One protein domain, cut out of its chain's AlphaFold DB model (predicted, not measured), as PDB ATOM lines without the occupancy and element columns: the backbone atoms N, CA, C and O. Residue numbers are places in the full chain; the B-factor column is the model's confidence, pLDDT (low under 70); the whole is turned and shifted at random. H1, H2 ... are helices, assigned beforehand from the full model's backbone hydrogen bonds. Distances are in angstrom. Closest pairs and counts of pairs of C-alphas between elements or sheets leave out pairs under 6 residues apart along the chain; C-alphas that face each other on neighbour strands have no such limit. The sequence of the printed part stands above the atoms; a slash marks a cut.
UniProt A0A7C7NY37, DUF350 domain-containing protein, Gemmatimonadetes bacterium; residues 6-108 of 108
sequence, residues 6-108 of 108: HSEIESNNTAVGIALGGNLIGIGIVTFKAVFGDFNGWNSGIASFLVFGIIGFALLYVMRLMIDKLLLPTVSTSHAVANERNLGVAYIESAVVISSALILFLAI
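Overview. This is residues 6 to 108 of the 108 residues of the protein "DUF350 domain-containing protein" of Gemmatimonadetes bacterium (UniProt A0A7C7NY37). The longest helix, H3, crosses steeply over one side of two helices, H2 and H5, which run side by side the same way, nearly parallel. The short helices H1 and H4 lie at the end of this pair where H2 and H5 begin. The 103 printed residues hold five named helices, H1 to H5 in order along the chain, and no named strand, and the class is all helix. H2, H3 and H5 form an up-and-down bundle, each running against the one before it in the chain. The whole is flat and only just loose, close to compact, with a radius of gyration of the C-alphas of 15.8 A and spans of 49 by 31 by 15 A.

Arrangement. Begin with H3, residues 42 to 71. Its residues 48 to 57 touch residues 27 to 34 of H2, which is residues 14 to 34; look at Ala 34 and Phe 49, their closest C-alphas, 4.7 A apart. The two run opposite ways at a steep tilt of 39 degrees and form a helical hairpin. Farther along H3, residues 56 to 67 touch residues 96 to 105 of H5, residues 87 to 107. The closest C-alphas there are those of Leu 60 and Ala 101, 6.3 A apart, and the lines stand at a steep tilt of 43 degrees, opposite ways. H2 is the hub, touching four helices. It touches H5 with 41 pairs of C-alphas within 8 A, the closest those of Gly 22 and Ser 94 at 4.2 A, at a shallow tilt of 4 degrees, the same way. H4, residues 77 to 82, touches H2 at Ala 15 and Val 81, closest C-alphas 5.4 A apart, and H5 at Val 81 and Ala 90, 6.0 A. H3 and H4 are only just apart, the closest C-alphas at 8.1 A. H1, residues 6 to 10, and H2 only just touch, and only at the corner by their link, with 3 pairs of C-alphas within 8 A, the closest those of Ile 9 and Gly 17 at 6.4 A. In H1, H2, H3, H4 and H5 every O i to N i+4 pair is within hydrogen-bond range.

Along the chain. Find C-alpha 42 at (152.201, 166.179, 141.552); from there H3 runs 41.6 A to C-alpha 71 at (140.953, 143.980, 108.274). H2 spans 30.3 A from C-alpha 14 to C-alpha 34. H5 spans 29.9 A and ends at C-alpha 107, (155.713, 156.280, 119.281). The short H1 begins at C-alpha 6, (128.356, 140.568, 131.662), and H4 has six residues.

Size, cuts and confidence. The C-alphas of Asn 40 and Glu 84 are the two farthest apart, 49.7 A. The printed part has no cut and no long link: the seven residues from H2 to H3 make a short link, and the other links are tight. The mean pLDDT of the printed part is 89.9, and no printed residue is under 70.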
ATOM      1  N   HIS A   6     128.574 141.311 130.426       91.50
ATOM      2  CA  HIS A   6     128.356 140.568 131.662       91.50
ATOM      3  C   HIS A   6     127.548 139.297 131.395       91.50
ATOM      4  O   HIS A   6     127.995 138.210 131.762       91.50
ATOM      5  N   SER A   7     126.441 139.416 130.657       93.62
ATOM      6  CA  SER A   7     125.618 138.261 130.286       93.62
ATOM      7  C   SER A   7     126.381 137.251 129.426       93.62
ATOM      8  O   SER A   7     126.240 136.043 129.605       93.62
ATOM      9  N   GLU A   8     127.220 137.722 128.500       93.31
ATOM     10  CA  GLU A   8     128.021 136.836 127.651       93.31
ATOM     11  C   GLU A   8     129.055 136.042 128.459       93.31
ATOM     12  O   GLU A   8     129.217 134.838 128.238       93.31
ATOM     13  N   ILE A   9     129.704 136.681 129.436       93.12
ATOM     14  CA  ILE A   9     130.641 136.011 130.343       93.12
ATOM     15  C   ILE A   9     129.917 134.994 131.231       93.12
ATOM     16  O   ILE A   9     130.383 133.859 131.337       93.12
ATOM     17  N   GLU A  10     128.760 135.342 131.804       95.31
ATOM     18  CA  GLU A  10     127.940 134.392 132.573       95.31
ATOM     19  C   GLU A  10     127.499 133.186 131.726       95.31
ATOM     20  O   GLU A  10     127.458 132.055 132.208       95.31
ATOM     21  N   SER A  11     127.249 133.398 130.430       94.69
ATOM     22  CA  SER A  11     126.891 132.339 129.476       94.69
ATOM     23  C   SER A  11     128.079 131.484 128.988       94.69
ATOM     24  O   SER A  11     127.925 130.684 128.054       94.69
ATOM     25  N   ASN A  12     129.260 131.644 129.599       94.31
ATOM     26  CA  ASN A  12     130.524 130.999 129.229       94.31
ATOM     27  C   ASN A  12     130.955 131.269 127.775       94.31
ATOM     28  O   ASN A  12     131.469 130.382 127.088       94.31
ATOM     29  N   ASN A  13     130.751 132.492 127.278       95.94
ATOM     30  CA  ASN A  13     131.268 132.889 125.973       95.94
ATOM     31  C   ASN A  13     132.766 133.243 126.056       95.94
ATOM     32  O   ASN A  13     133.161 134.386 126.300       95.94
ATOM     33  N   THR A  14     133.617 132.247 125.805       96.31
ATOM     34  CA  THR A  14     135.079 132.402 125.805       96.31
ATOM     35  C   THR A  14     135.572 133.432 124.784       96.31
ATOM     36  O   THR A  14     136.559 134.114 125.050       96.31
ATOM     37  N   ALA A  15     134.893 133.590 123.641       95.00
ATOM     38  CA  ALA A  15     135.289 134.561 122.621       95.00
ATOM     39  C   ALA A  15     135.184 135.992 123.166       95.00
ATOM     40  O   ALA A  15     136.131 136.772 123.054       95.00
ATOM     41  N   VAL A  16     134.074 136.312 123.841       94.62
ATOM     42  CA  VAL A  16     133.898 137.602 124.525       94.62
ATOM     43  C   VAL A  16     134.939 137.784 125.628       94.62
ATOM     44  O   VAL A  16     135.502 138.870 125.751       94.62
ATOM     45  N   GLY A  17     135.244 136.727 126.386       96.00
ATOM     46  CA  GLY A  17     136.293 136.754 127.409       96.00
ATOM     47  C   GLY A  17     137.672 137.113 126.851       96.00
ATOM     48  O   GLY A  17     138.355 137.974 127.405       96.00
ATOM     49  N   ILE A  18     138.063 136.511 125.725       96.38
ATOM     50  CA  ILE A  18     139.330 136.812 125.045       96.38
ATOM     51  C   ILE A  18     139.344 138.265 124.564       96.38
ATOM     52  O   ILE A  18     140.279 138.995 124.893       96.38
ATOM     53  N   ALA A  19     138.299 138.703 123.855       92.81
ATOM     54  CA  ALA A  19     138.199 140.070 123.343       92.81
ATOM     55  C   ALA A  19     138.233 141.118 124.472       92.81
ATOM     56  O   ALA A  19     138.895 142.153 124.359       92.81
ATOM     57  N   LEU A  20     137.565 140.846 125.598       94.12
ATOM     58  CA  LEU A  20     137.622 141.692 126.787       94.12
ATOM     59  C   LEU A  20     139.041 141.741 127.368       94.12
ATOM     60  O   LEU A  20     139.557 142.827 127.625       94.12
ATOM     61  N   GLY A  21     139.686 140.585 127.537       96.50
ATOM     62  CA  GLY A  21     141.053 140.493 128.046       96.50
ATOM     63  C   GLY A  21     142.052 141.260 127.180       96.50
ATOM     64  O   GLY A  21     142.841 142.046 127.703       96.50
ATOM     65  N   GLY A  22     141.971 141.114 125.855       94.94
ATOM     66  CA  GLY A  22     142.794 141.869 124.910       94.94
ATOM     67  C   GLY A  22     142.607 143.382 125.033       94.94
ATOM     68  O   GLY A  22     143.587 144.129 125.062       94.94
ATOM     69  N   ASN A  23     141.361 143.838 125.190       92.44
ATOM     70  CA  ASN A  23     141.068 145.251 125.432       92.44
ATOM     71  C   ASN A  23     141.653 145.757 126.755       92.44
ATOM     72  O   ASN A  23     142.249 146.834 126.780       92.44
ATOM     73  N   LEU A  24     141.538 144.984 127.837       95.94
ATOM     74  CA  LEU A  24     142.119 145.345 129.132       95.94
ATOM     75  C   LEU A  24     143.646 145.448 129.063       95.94
ATOM     76  O   LEU A  24     144.213 146.385 129.623       95.94
ATOM     77  N   ILE A  25     144.310 144.545 128.334       97.06
ATOM     78  CA  ILE A  25     145.759 144.623 128.098       97.06
ATOM     79  C   ILE A  25     146.109 145.918 127.353       97.06
ATOM     80  O   ILE A  25     147.007 146.642 127.782       97.06
ATOM     81  N   GLY A  26     145.388 146.251 126.276       94.50
ATOM     82  CA  GLY A  26     145.620 147.486 125.521       94.50
ATOM     83  C   GLY A  26     145.444 148.751 126.368       94.50
ATOM     84  O   GLY A  26     146.311 149.626 126.366       94.50
ATOM     85  N   ILE A  27     144.365 148.821 127.153       93.62
ATOM     86  CA  ILE A  27     144.114 149.912 128.110       93.62
ATOM     87  C   ILE A  27     145.246 149.998 129.140       93.62
ATOM     88  O   ILE A  27     145.721 151.095 129.444       93.62
ATOM     89  N   GLY A  28     145.705 148.855 129.654       96.25
ATOM     90  CA  GLY A  28     146.817 148.777 130.596       96.25
ATOM     91  C   GLY A  28     148.115 149.342 130.020       96.25
ATOM     92  O   GLY A  28     148.768 150.140 130.684       96.25
ATOM     93  N   ILE A  29     148.455 149.009 128.772       95.69
ATOM     94  CA  ILE A  29     149.657 149.516 128.090       95.69
ATOM     95  C   ILE A  29     149.590 151.038 127.896       95.69
ATOM     96  O   ILE A  29     150.560 151.738 128.184       95.69
ATOM     97  N   VAL A  30     148.447 151.570 127.455       93.94
ATOM     98  CA  VAL A  30     148.266 153.025 127.292       93.94
ATOM     99  C   VAL A  30     148.338 153.744 128.639       93.94
ATOM    100  O   VAL A  30     149.001 154.772 128.763       93.94
ATOM    101  N   THR A  31     147.711 153.181 129.670       94.12
ATOM    102  CA  THR A  31     147.772 153.736 131.028       94.12
ATOM    103  C   THR A  31     149.201 153.708 131.563       94.12
ATOM    104  O   THR A  31     149.659 154.690 132.141       94.12
ATOM    105  N   PHE A  32     149.929 152.614 131.320       94.56
ATOM    106  CA  PHE A  32     151.335 152.485 131.683       94.56
ATOM    107  C   PHE A  32     152.186 153.551 130.994       94.56
ATOM    108  O   PHE A  32     153.012 154.172 131.658       94.56
ATOM    109  N   LYS A  33     151.936 153.844 129.709       92.56
ATOM    110  CA  LYS A  33     152.600 154.954 129.013       92.56
ATOM    111  C   LYS A  33     152.353 156.293 129.698       92.56
ATOM    112  O   LYS A  33     153.286 157.069 129.867       92.56
ATOM    113  N   ALA A  34     151.109 156.560 130.086       92.00
ATOM    114  CA  ALA A  34     150.717 157.846 130.650       92.00
ATOM    115  C   ALA A  34     151.421 158.164 131.979       92.00
ATOM    116  O   ALA A  34     151.620 159.332 132.304       92.00
ATOM    117  N   VAL A  35     151.811 157.139 132.738       92.81
ATOM    118  CA  VAL A  35     152.570 157.285 133.992       92.81
ATOM    119  C   VAL A  35     154.071 157.027 133.828       92.81
ATOM    120  O   VAL A  35     154.803 157.068 134.813       92.81
ATOM    121  N   PHE A  36     154.539 156.732 132.613       89.06
ATOM    122  CA  PHE A  36     155.933 156.385 132.356       89.06
ATOM    123  C   PHE A  36     156.839 157.625 132.411       89.06
ATOM    124  O   PHE A  36     156.498 158.675 131.870       89.06
ATOM    125  N   GLY A  37     158.026 157.480 133.004       86.69
ATOM    126  CA  GLY A  37     159.033 158.539 133.121       86.69
ATOM    127  C   GLY A  37     159.262 159.009 134.559       86.69
ATOM    128  O   GLY A  37     158.747 158.427 135.513       86.69
ATOM    129  N   ASP A  38     160.070 160.060 134.709       89.56
ATOM    130  CA  ASP A  38     160.477 160.563 136.021       89.56
ATOM    131  C   ASP A  38     159.367 161.375 136.700       89.56
ATOM    132  O   ASP A  38     158.756 162.279 136.117       89.56
ATOM    133  N   PHE A  39     159.143 161.095 137.984       91.56
ATOM    134  CA  PHE A  39     158.193 161.846 138.793       91.56
ATOM    135  C   PHE A  39     158.825 163.139 139.327       91.56
ATOM    136  O   PHE A  39     159.542 163.135 140.325       91.56
ATOM    137  N   ASN A  40     158.494 164.264 138.690       90.94
ATOM    138  CA  ASN A  40     158.990 165.601 139.055       90.94
ATOM    139  C   ASN A  40     158.033 166.400 139.969       90.94
ATOM    140  O   ASN A  40     158.197 167.606 140.150       90.94
ATOM    141  N   GLY A  41     157.027 165.735 140.549       95.25
ATOM    142  CA  GLY A  41     156.029 166.336 141.438       95.25
ATOM    143  C   GLY A  41     154.593 166.201 140.929       95.25
ATOM    144  O   GLY A  41     154.346 165.909 139.760       95.25
ATOM    145  N   TRP A  42     153.624 166.425 141.823       94.56
ATOM    146  CA  TRP A  42     152.201 166.179 141.552       94.56
ATOM    147  C   TRP A  42     151.642 167.012 140.396       94.56
ATOM    148  O   TRP A  42     150.964 166.463 139.535       94.56
ATOM    149  N   ASN A  43     151.963 168.308 140.329       94.56
ATOM    150  CA  ASN A  43     151.452 169.184 139.270       94.56
ATOM    151  C   ASN A  43     151.927 168.735 137.880       94.56
ATOM    152  O   ASN A  43     151.111 168.553 136.979       94.56
ATOM    153  N   SER A  44     153.235 168.508 137.711       92.06
ATOM    154  CA  SER A  44     153.799 168.028 136.443       92.06
ATOM    155  C   SER A  44     153.370 166.597 136.130       92.06
ATOM    156  O   SER A  44     153.072 166.294 134.982       92.06
ATOM    157  N   GLY A  45     153.296 165.724 137.140       93.06
ATOM    158  CA  GLY A  45     152.888 164.331 136.971       93.06
ATOM    159  C   GLY A  45     151.447 164.204 136.483       93.06
ATOM    160  O   GLY A  45     151.195 163.507 135.508       93.06
ATOM    161  N   ILE A  46     150.510 164.930 137.105       93.94
ATOM    162  CA  ILE A  46     149.099 164.936 136.692       93.94
ATOM    163  C   ILE A  46     148.945 165.549 135.296       93.94
ATOM    164  O   ILE A  46     148.201 165.010 134.477       93.94
ATOM    165  N   ALA A  47     149.655 166.645 135.001       92.75
ATOM    166  CA  ALA A  47     149.613 167.267 133.680       92.75
ATOM    167  C   ALA A  47     150.104 166.306 132.585       92.75
ATOM    168  O   ALA A  47     149.393 166.088 131.605       92.75
ATOM    169  N   SER A  48     151.270 165.677 132.772       91.00
ATOM    170  CA  SER A  48     151.807 164.686 131.832       91.00
ATOM    171  C   SER A  48     150.883 163.478 131.690       91.00
ATOM    172  O   SER A  48     150.589 163.071 130.569       91.00
ATOM    173  N   PHE A  49     150.357 162.955 132.801       93.19
ATOM    174  CA  PHE A  49     149.414 161.837 132.786       93.19
ATOM    175  C   PHE A  49     148.163 162.144 131.965       93.19
ATOM    176  O   PHE A  49     147.756 161.329 131.139       93.19
ATOM    177  N   LEU A  50     147.562 163.322 132.147       94.06
ATOM    178  CA  LEU A  50     146.386 163.719 131.375       94.06
ATOM    179  C   LEU A  50     146.714 163.889 129.891       94.06
ATOM    180  O   LEU A  50     145.960 163.409 129.052       94.06
ATOM    181  N   VAL A  51     147.838 164.527 129.558       91.75
ATOM    182  CA  VAL A  51     148.248 164.732 128.161       91.75
ATOM    183  C   VAL A  51     148.482 163.391 127.465       91.75
ATOM    184  O   VAL A  51     147.834 163.104 126.458       91.75
ATOM    185  N   PHE A  52     149.348 162.541 128.016       91.06
ATOM    186  CA  PHE A  52     149.672 161.249 127.411       91.06
ATOM    187  C   PHE A  52     148.507 160.262 127.476       91.06
ATOM    188  O   PHE A  52     148.295 159.515 126.523       91.06
ATOM    189  N   GLY A  53     147.713 160.284 128.547       92.00
ATOM    190  CA  GLY A  53     146.512 159.466 128.677       92.00
ATOM    191  C   GLY A  53     145.461 159.825 127.629       92.00
ATOM    192  O   GLY A  53     145.011 158.950 126.893       92.00
ATOM    193  N   ILE A  54     145.101 161.108 127.499       93.94
ATOM    194  CA  ILE A  54     144.105 161.561 126.513       93.94
ATOM    195  C   ILE A  54     144.588 161.268 125.092       93.94
ATOM    196  O   ILE A  54     143.838 160.694 124.303       93.94
ATOM    197  N   ILE A  55     145.837 161.621 124.770       91.62
ATOM    198  CA  ILE A  55     146.410 161.377 123.439       91.62
ATOM    199  C   ILE A  55     146.461 159.873 123.147       91.62
ATOM    200  O   ILE A  55     146.027 159.442 122.079       91.62
ATOM    201  N   GLY A  56     146.929 159.068 124.102       90.31
ATOM    202  CA  GLY A  56     147.035 157.620 123.967       90.31
ATOM    203  C   GLY A  56     145.681 156.946 123.749       90.31
ATOM    204  O   GLY A  56     145.537 156.157 122.817       90.31
ATOM    205  N   PHE A  57     144.659 157.286 124.541       91.50
ATOM    206  CA  PHE A  57     143.315 156.726 124.363       91.50
ATOM    207  C   PHE A  57     142.637 157.209 123.077       91.50
ATOM    208  O   PHE A  57     141.986 156.409 122.401       91.50
ATOM    209  N   ALA A  58     142.809 158.481 122.701       91.94
ATOM    210  CA  ALA A  58     142.282 159.007 121.445       91.94
ATOM    211  C   ALA A  58     142.895 158.281 120.238       91.94
ATOM    212  O   ALA A  58     142.171 157.832 119.350       91.94
ATOM    213  N   LEU A  59     144.216 158.100 120.230       87.94
ATOM    214  CA  LEU A  59     144.906 157.361 119.177       87.94
ATOM    215  C   LEU A  59     144.524 155.878 119.159       87.94
ATOM    216  O   LEU A  59     144.334 155.323 118.079       87.94
ATOM    217  N   LEU A  60     144.363 155.240 120.323       88.38
ATOM    218  CA  LEU A  60     143.925 153.844 120.403       88.38
ATOM    219  C   LEU A  60     142.526 153.675 119.795       88.38
ATOM    220  O   LEU A  60     142.295 152.734 119.037       88.38
ATOM    221  N   TYR A  61     141.615 154.614 120.062       88.44
ATOM    222  CA  TYR A  61     140.289 154.635 119.449       88.44
ATOM    223  C   TYR A  61     140.354 154.808 117.924       88.44
ATOM    224  O   TYR A  61     139.707 154.060 117.191       88.44
ATOM    225  N   VAL A  62     141.171 155.745 117.429       87.75
ATOM    226  CA  VAL A  62     141.357 155.962 115.984       87.75
ATOM    227  C   VAL A  62     141.946 154.725 115.303       87.75
ATOM    228  O   VAL A  62     141.423 154.290 114.278       87.75
ATOM    229  N   MET A  63     142.986 154.119 115.884       83.12
ATOM    230  CA  MET A  63     143.602 152.902 115.347       83.12
ATOM    231  C   MET A  63     142.612 151.746 115.286       83.12
ATOM    232  O   MET A  63     142.551 151.053 114.272       83.12
ATOM    233  N   ARG A  64     141.780 151.576 116.320       79.56
ATOM    234  CA  ARG A  64     140.717 150.568 116.324       79.56
ATOM    235  C   ARG A  64     139.763 150.753 115.144       79.56
ATOM    236  O   ARG A  64     139.544 149.809 114.395       79.56
ATOM    237  N   LEU A  65     139.281 151.976 114.913       81.88
ATOM    238  CA  LEU A  65     138.403 152.273 113.776       81.88
ATOM    239  C   LEU A  65     139.073 152.008 112.421       81.88
ATOM    240  O   LEU A  65     138.432 151.495 111.503       81.88
ATOM    241  N   MET A  66     140.351 152.369 112.279       79.56
ATOM    242  CA  MET A  66     141.098 152.138 111.041       79.56
ATOM    243  C   MET A  66     141.280 150.647 110.764       79.56
ATOM    244  O   MET A  66     141.065 150.204 109.637       79.56
ATOM    245  N   ILE A  67     141.662 149.879 111.783       72.50
ATOM    246  CA  ILE A  67     141.960 148.459 111.629       72.50
ATOM    247  C   ILE A  67     140.679 147.644 111.442       72.50
ATOM    248  O   ILE A  67     140.661 146.774 110.576       72.50
ATOM    249  N   ASP A  68     139.590 147.973 112.140       71.88
ATOM    250  CA  ASP A  68     138.287 147.331 111.927       71.88
ATOM    251  C   ASP A  68     137.815 147.516 110.476       71.88
ATOM    252  O   ASP A  68     137.374 146.567 109.826       71.88
ATOM    253  N   LYS A  69     137.986 148.724 109.923       73.19
ATOM    254  CA  LYS A  69     137.606 149.030 108.538       73.19
ATOM    255  C   LYS A  69     138.542 148.404 107.495       73.19
ATOM    256  O   LYS A  69     138.106 148.175 106.370       73.19
ATOM    257  N   LEU A  70     139.806 148.152 107.838       76.69
ATOM    258  CA  LEU A  70     140.802 147.591 106.920       76.69
ATOM    259  C   LEU A  70     140.826 146.056 106.932       76.69
ATOM    260  O   LEU A  70     140.892 145.447 105.867       76.69
ATOM    261  N   LEU A  71     140.793 145.430 108.114       73.00
ATOM    262  CA  LEU A  71     140.953 143.980 108.274       73.00
ATOM    263  C   LEU A  71     139.649 143.205 108.104       73.00
ATOM    264  O   LEU A  71     139.664 142.128 107.513       73.00
ATOM    265  N   LEU A  72     138.532 143.717 108.626       72.56
ATOM    266  CA  LEU A  72     137.245 143.016 108.617       72.56
ATOM    267  C   LEU A  72     136.108 143.919 108.108       72.56
ATOM    268  O   LEU A  72     135.079 144.042 108.768       72.56
ATOM    269  N   PRO A  73     136.228 144.511 106.902       73.94
ATOM    270  CA  PRO A  73     135.213 145.429 106.376       73.94
ATOM    271  C   PRO A  73     133.828 144.785 106.218       73.94
ATOM    272  O   PRO A  73     132.816 145.483 106.244       73.94
ATOM    273  N   THR A  74     133.777 143.461 106.047       73.56
ATOM    274  CA  THR A  74     132.543 142.711 105.771       73.56
ATOM    275  C   THR A  74     131.975 142.017 107.014       73.56
ATOM    276  O   THR A  74     130.821 141.596 106.998       73.56
ATOM    277  N   VAL A  75     132.756 141.878 108.093       75.75
ATOM    278  CA  VAL A  75     132.373 141.082 109.269       75.75
ATOM    279  C   VAL A  75     132.189 141.992 110.476       75.75
ATOM    280  O   VAL A  75     133.117 142.667 110.911       75.75
ATOM    281  N   SER A  76     130.997 141.961 111.071       82.50
ATOM    282  CA  SER A  76     130.761 142.597 112.367       82.50
ATOM    283  C   SER A  76     131.469 141.797 113.459       82.50
ATOM    284  O   SER A  76     131.014 140.715 113.828       82.50
ATOM    285  N   THR A  77     132.568 142.332 113.997       81.75
ATOM    286  CA  THR A  77     133.324 141.713 115.104       81.75
ATOM    287  C   THR A  77     132.427 141.440 116.308       81.75
ATOM    288  O   THR A  77     132.453 140.347 116.866       81.75
ATOM    289  N   SER A  78     131.534 142.380 116.639       84.81
ATOM    290  CA  SER A  78     130.559 142.206 117.720       84.81
ATOM    291  C   SER A  78     129.608 141.030 117.472       84.81
ATOM    292  O   SER A  78     129.339 140.280 118.401       84.81
ATOM    293  N   HIS A  79     129.127 140.838 116.238       87.38
ATOM    294  CA  HIS A  79     128.275 139.691 115.904       87.38
ATOM    295  C   HIS A  79     129.061 138.376 115.944       87.38
ATOM    296  O   HIS A  79     128.610 137.398 116.534       87.38
ATOM    297  N   ALA A  80     130.263 138.361 115.367       89.06
ATOM    298  CA  ALA A  80     131.098 137.169 115.309       89.06
ATOM    299  C   ALA A  80     131.516 136.681 116.709       89.06
ATOM    300  O   ALA A  80     131.527 135.483 116.979       89.06
ATOM    301  N   VAL A  81     131.839 137.596 117.623       91.50
ATOM    302  CA  VAL A  81     132.295 137.247 118.974       91.50
ATOM    303  C   VAL A  81     131.116 136.926 119.906       91.50
ATOM    304  O   VAL A  81     131.182 135.941 120.640       91.50
ATOM    305  N   ALA A  82     130.022 137.696 119.863       91.25
ATOM    306  CA  ALA A  82     128.868 137.458 120.738       91.25
ATOM    307  C   ALA A  82     127.969 136.317 120.232       91.25
ATOM    308  O   ALA A  82     127.731 135.350 120.950       91.25
ATOM    309  N   ASN A  83     127.527 136.377 118.974       91.44
ATOM    310  CA  ASN A  83     126.501 135.466 118.458       91.44
ATOM    311  C   ASN A  83     127.109 134.161 117.936       91.44
ATOM    312  O   ASN A  83     126.589 133.080 118.199       91.44
ATOM    313  N   GLU A  84     128.215 134.252 117.197       92.44
ATOM    314  CA  GLU A  84     128.871 133.082 116.594       92.44
ATOM    315  C   GLU A  84     129.941 132.464 117.505       92.44
ATOM    316  O   GLU A  84     130.489 131.410 117.183       92.44
ATOM    317  N   ARG A  85     130.245 133.108 118.644       92.94
ATOM    318  CA  ARG A  85     131.275 132.678 119.609       92.94
ATOM    319  C   ARG A  85     132.624 132.392 118.937       92.94
ATOM    320  O   ARG A  85     133.356 131.473 119.314       92.94
ATOM    321  N   ASN A  86     132.954 133.178 117.915       93.75
ATOM    322  CA  ASN A  86     134.104 132.945 117.057       93.75
ATOM    323  C   ASN A  86     135.406 133.367 117.753       93.75
ATOM    324  O   ASN A  86     135.753 134.549 117.829       93.75
ATOM    325  N   LEU A  87     136.157 132.371 118.222       95.00
ATOM    326  CA  LEU A  87     137.439 132.571 118.901       95.00
ATOM    327  C   LEU A  87     138.497 133.205 117.990       95.00
ATOM    328  O   LEU A  87     139.311 133.994 118.460       95.00
ATOM    329  N   GLY A  88     138.490 132.888 116.691       91.81
ATOM    330  CA  GLY A  88     139.456 133.432 115.737       91.81
ATOM    331  C   GLY A  88     139.328 134.947 115.610       91.81
ATOM    332  O   GLY A  88     140.325 135.662 115.706       91.81
ATOM    333  N   VAL A  89     138.095 135.443 115.489       90.06
ATOM    334  CA  VAL A  89     137.825 136.888 115.460       90.06
ATOM    335  C   VAL A  89     138.206 137.538 116.790       90.06
ATOM    336  O   VAL A  89     138.852 138.582 116.776       90.06
ATOM    337  N   ALA A  90     137.910 136.897 117.926       92.50
ATOM    338  CA  ALA A  90     138.297 137.415 119.239       92.50
ATOM    339  C   ALA A  90     139.823 137.548 119.411       92.50
ATOM    340  O   ALA A  90     140.302 138.551 119.948       92.50
ATOM    341  N   TYR A  91     140.605 136.569 118.940       94.06
ATOM    342  CA  TYR A  91     142.067 136.646 118.968       94.06
ATOM    343  C   TYR A  91     142.608 137.728 118.038       94.06
ATOM    344  O   TYR A  91     143.512 138.457 118.440       94.06
ATOM    345  N   ILE A  92     142.057 137.859 116.827       90.44
ATOM    346  CA  ILE A  92     142.459 138.912 115.887       90.44
ATOM    347  C   ILE A  92     142.162 140.290 116.484       90.44
ATOM    348  O   ILE A  92     143.058 141.129 116.524       90.44
ATOM    349  N   GLU A  93     140.953 140.506 117.013       88.69
ATOM    350  CA  GLU A  93     140.572 141.760 117.676       88.69
ATOM    351  C   GLU A  93     141.530 142.084 118.831       88.69
ATOM    352  O   GLU A  93     142.041 143.199 118.937       88.69
ATOM    353  N   SER A  94     141.831 141.090 119.668       92.94
ATOM    354  CA  SER A  94     142.742 141.254 120.803       92.94
ATOM    355  C   SER A  94     144.162 141.594 120.355       92.94
ATOM    356  O   SER A  94     144.762 142.536 120.870       92.94
ATOM    357  N   ALA A  95     144.700 140.860 119.378       92.56
ATOM    358  CA  ALA A  95     146.039 141.089 118.844       92.56
ATOM    359  C   ALA A  95     146.162 142.494 118.246       92.56
ATOM    360  O   ALA A  95     147.111 143.210 118.547       92.56
ATOM    361  N   VAL A  96     145.160 142.924 117.478       89.50
ATOM    362  CA  VAL A  96     145.076 144.265 116.896       89.50
ATOM    363  C   VAL A  96     145.119 145.353 117.964       89.50
ATOM    364  O   VAL A  96     145.885 146.312 117.836       89.50
ATOM    365  N   VAL A  97     144.316 145.219 119.022       90.94
ATOM    366  CA  VAL A  97     144.254 146.213 120.100       90.94
ATOM    367  C   VAL A  97     145.579 146.274 120.855       90.94
ATOM    368  O   VAL A  97     146.100 147.366 121.085       90.94
ATOM    369  N   ILE A  98     146.165 145.120 121.181       94.62
ATOM    370  CA  ILE A  98     147.453 145.040 121.880       94.62
ATOM    371  C   ILE A  98     148.576 145.629 121.020       94.62
ATOM    372  O   ILE A  98     149.343 146.460 121.502       94.62
ATOM    373  N   SER A  99     148.663 145.255 119.741       92.00
ATOM    374  CA  SER A  99     149.669 145.792 118.817       92.00
ATOM    375  C   SER A  99     149.528 147.301 118.645       92.00
ATOM    376  O   SER A  99     150.527 148.015 118.680       92.00
ATOM    377  N   SER A 100     148.297 147.800 118.521       89.44
ATOM    378  CA  SER A 100     148.033 149.238 118.427       89.44
ATOM    379  C   SER A 100     148.493 149.965 119.690       89.44
ATOM    380  O   SER A 100     149.213 150.954 119.597       89.44
ATOM    381  N   ALA A 101     148.153 149.446 120.874       93.25
ATOM    382  CA  ALA A 101     148.599 150.011 122.144       93.25
ATOM    383  C   ALA A 101     150.133 150.018 122.278       93.25
ATOM    384  O   ALA A 101     150.698 151.011 122.732       93.25
ATOM    385  N   LEU A 102     150.819 148.955 121.839       93.75
ATOM    386  CA  LEU A 102     152.285 148.884 121.833       93.75
ATOM    387  C   LEU A 102     152.918 149.914 120.892       93.75
ATOM    388  O   LEU A 102     153.894 150.559 121.268       93.75
ATOM    389  N   ILE A 103     152.361 150.102 119.691       90.00
ATOM    390  CA  ILE A 103     152.830 151.138 118.760       90.00
ATOM    391  C   ILE A 103     152.721 152.515 119.420       90.00
ATOM    392  O   ILE A 103     153.671 153.286 119.374       90.00
ATOM    393  N   LEU A 104     151.598 152.807 120.080       87.62
ATOM    394  CA  LEU A 104     151.394 154.083 120.771       87.62
ATOM    395  C   LEU A 104     152.329 154.267 121.963       87.62
ATOM    396  O   LEU A 104     152.850 155.358 122.164       87.62
ATOM    397  N   PHE A 105     152.583 153.198 122.718       90.50
ATOM    398  CA  PHE A 105     153.543 153.215 123.817       90.50
ATOM    399  C   PHE A 105     154.960 153.589 123.346       90.50
ATOM    400  O   PHE A 105     155.676 154.291 124.063       90.50
ATOM    401  N   LEU A 106     155.363 153.116 122.162       88.81
ATOM    402  CA  LEU A 106     156.691 153.355 121.588       88.81
ATOM    403  C   LEU A 106     156.799 154.670 120.803       88.81
ATOM    404  O   LEU A 106     157.891 155.224 120.714       88.81
ATOM    405  N   ALA A 107     155.710 155.125 120.180       83.69
ATOM    406  CA  ALA A 107     155.713 156.280 119.281       83.69
ATOM    407  C   ALA A 107     155.604 157.631 120.004       83.69
ATOM    408  O   ALA A 107     156.074 158.642 119.484       83.69
ATOM    409  N   ILE A 108     154.938 157.642 121.157       74.56
ATOM    410  CA  ILE A 108     154.747 158.810 122.033       74.56
ATOM    411  C   ILE A 108     155.745 158.697 123.187       74.56
ATOM    412  O   ILE A 108     155.958 159.658 123.951       74.56
TER     413      ILE A 108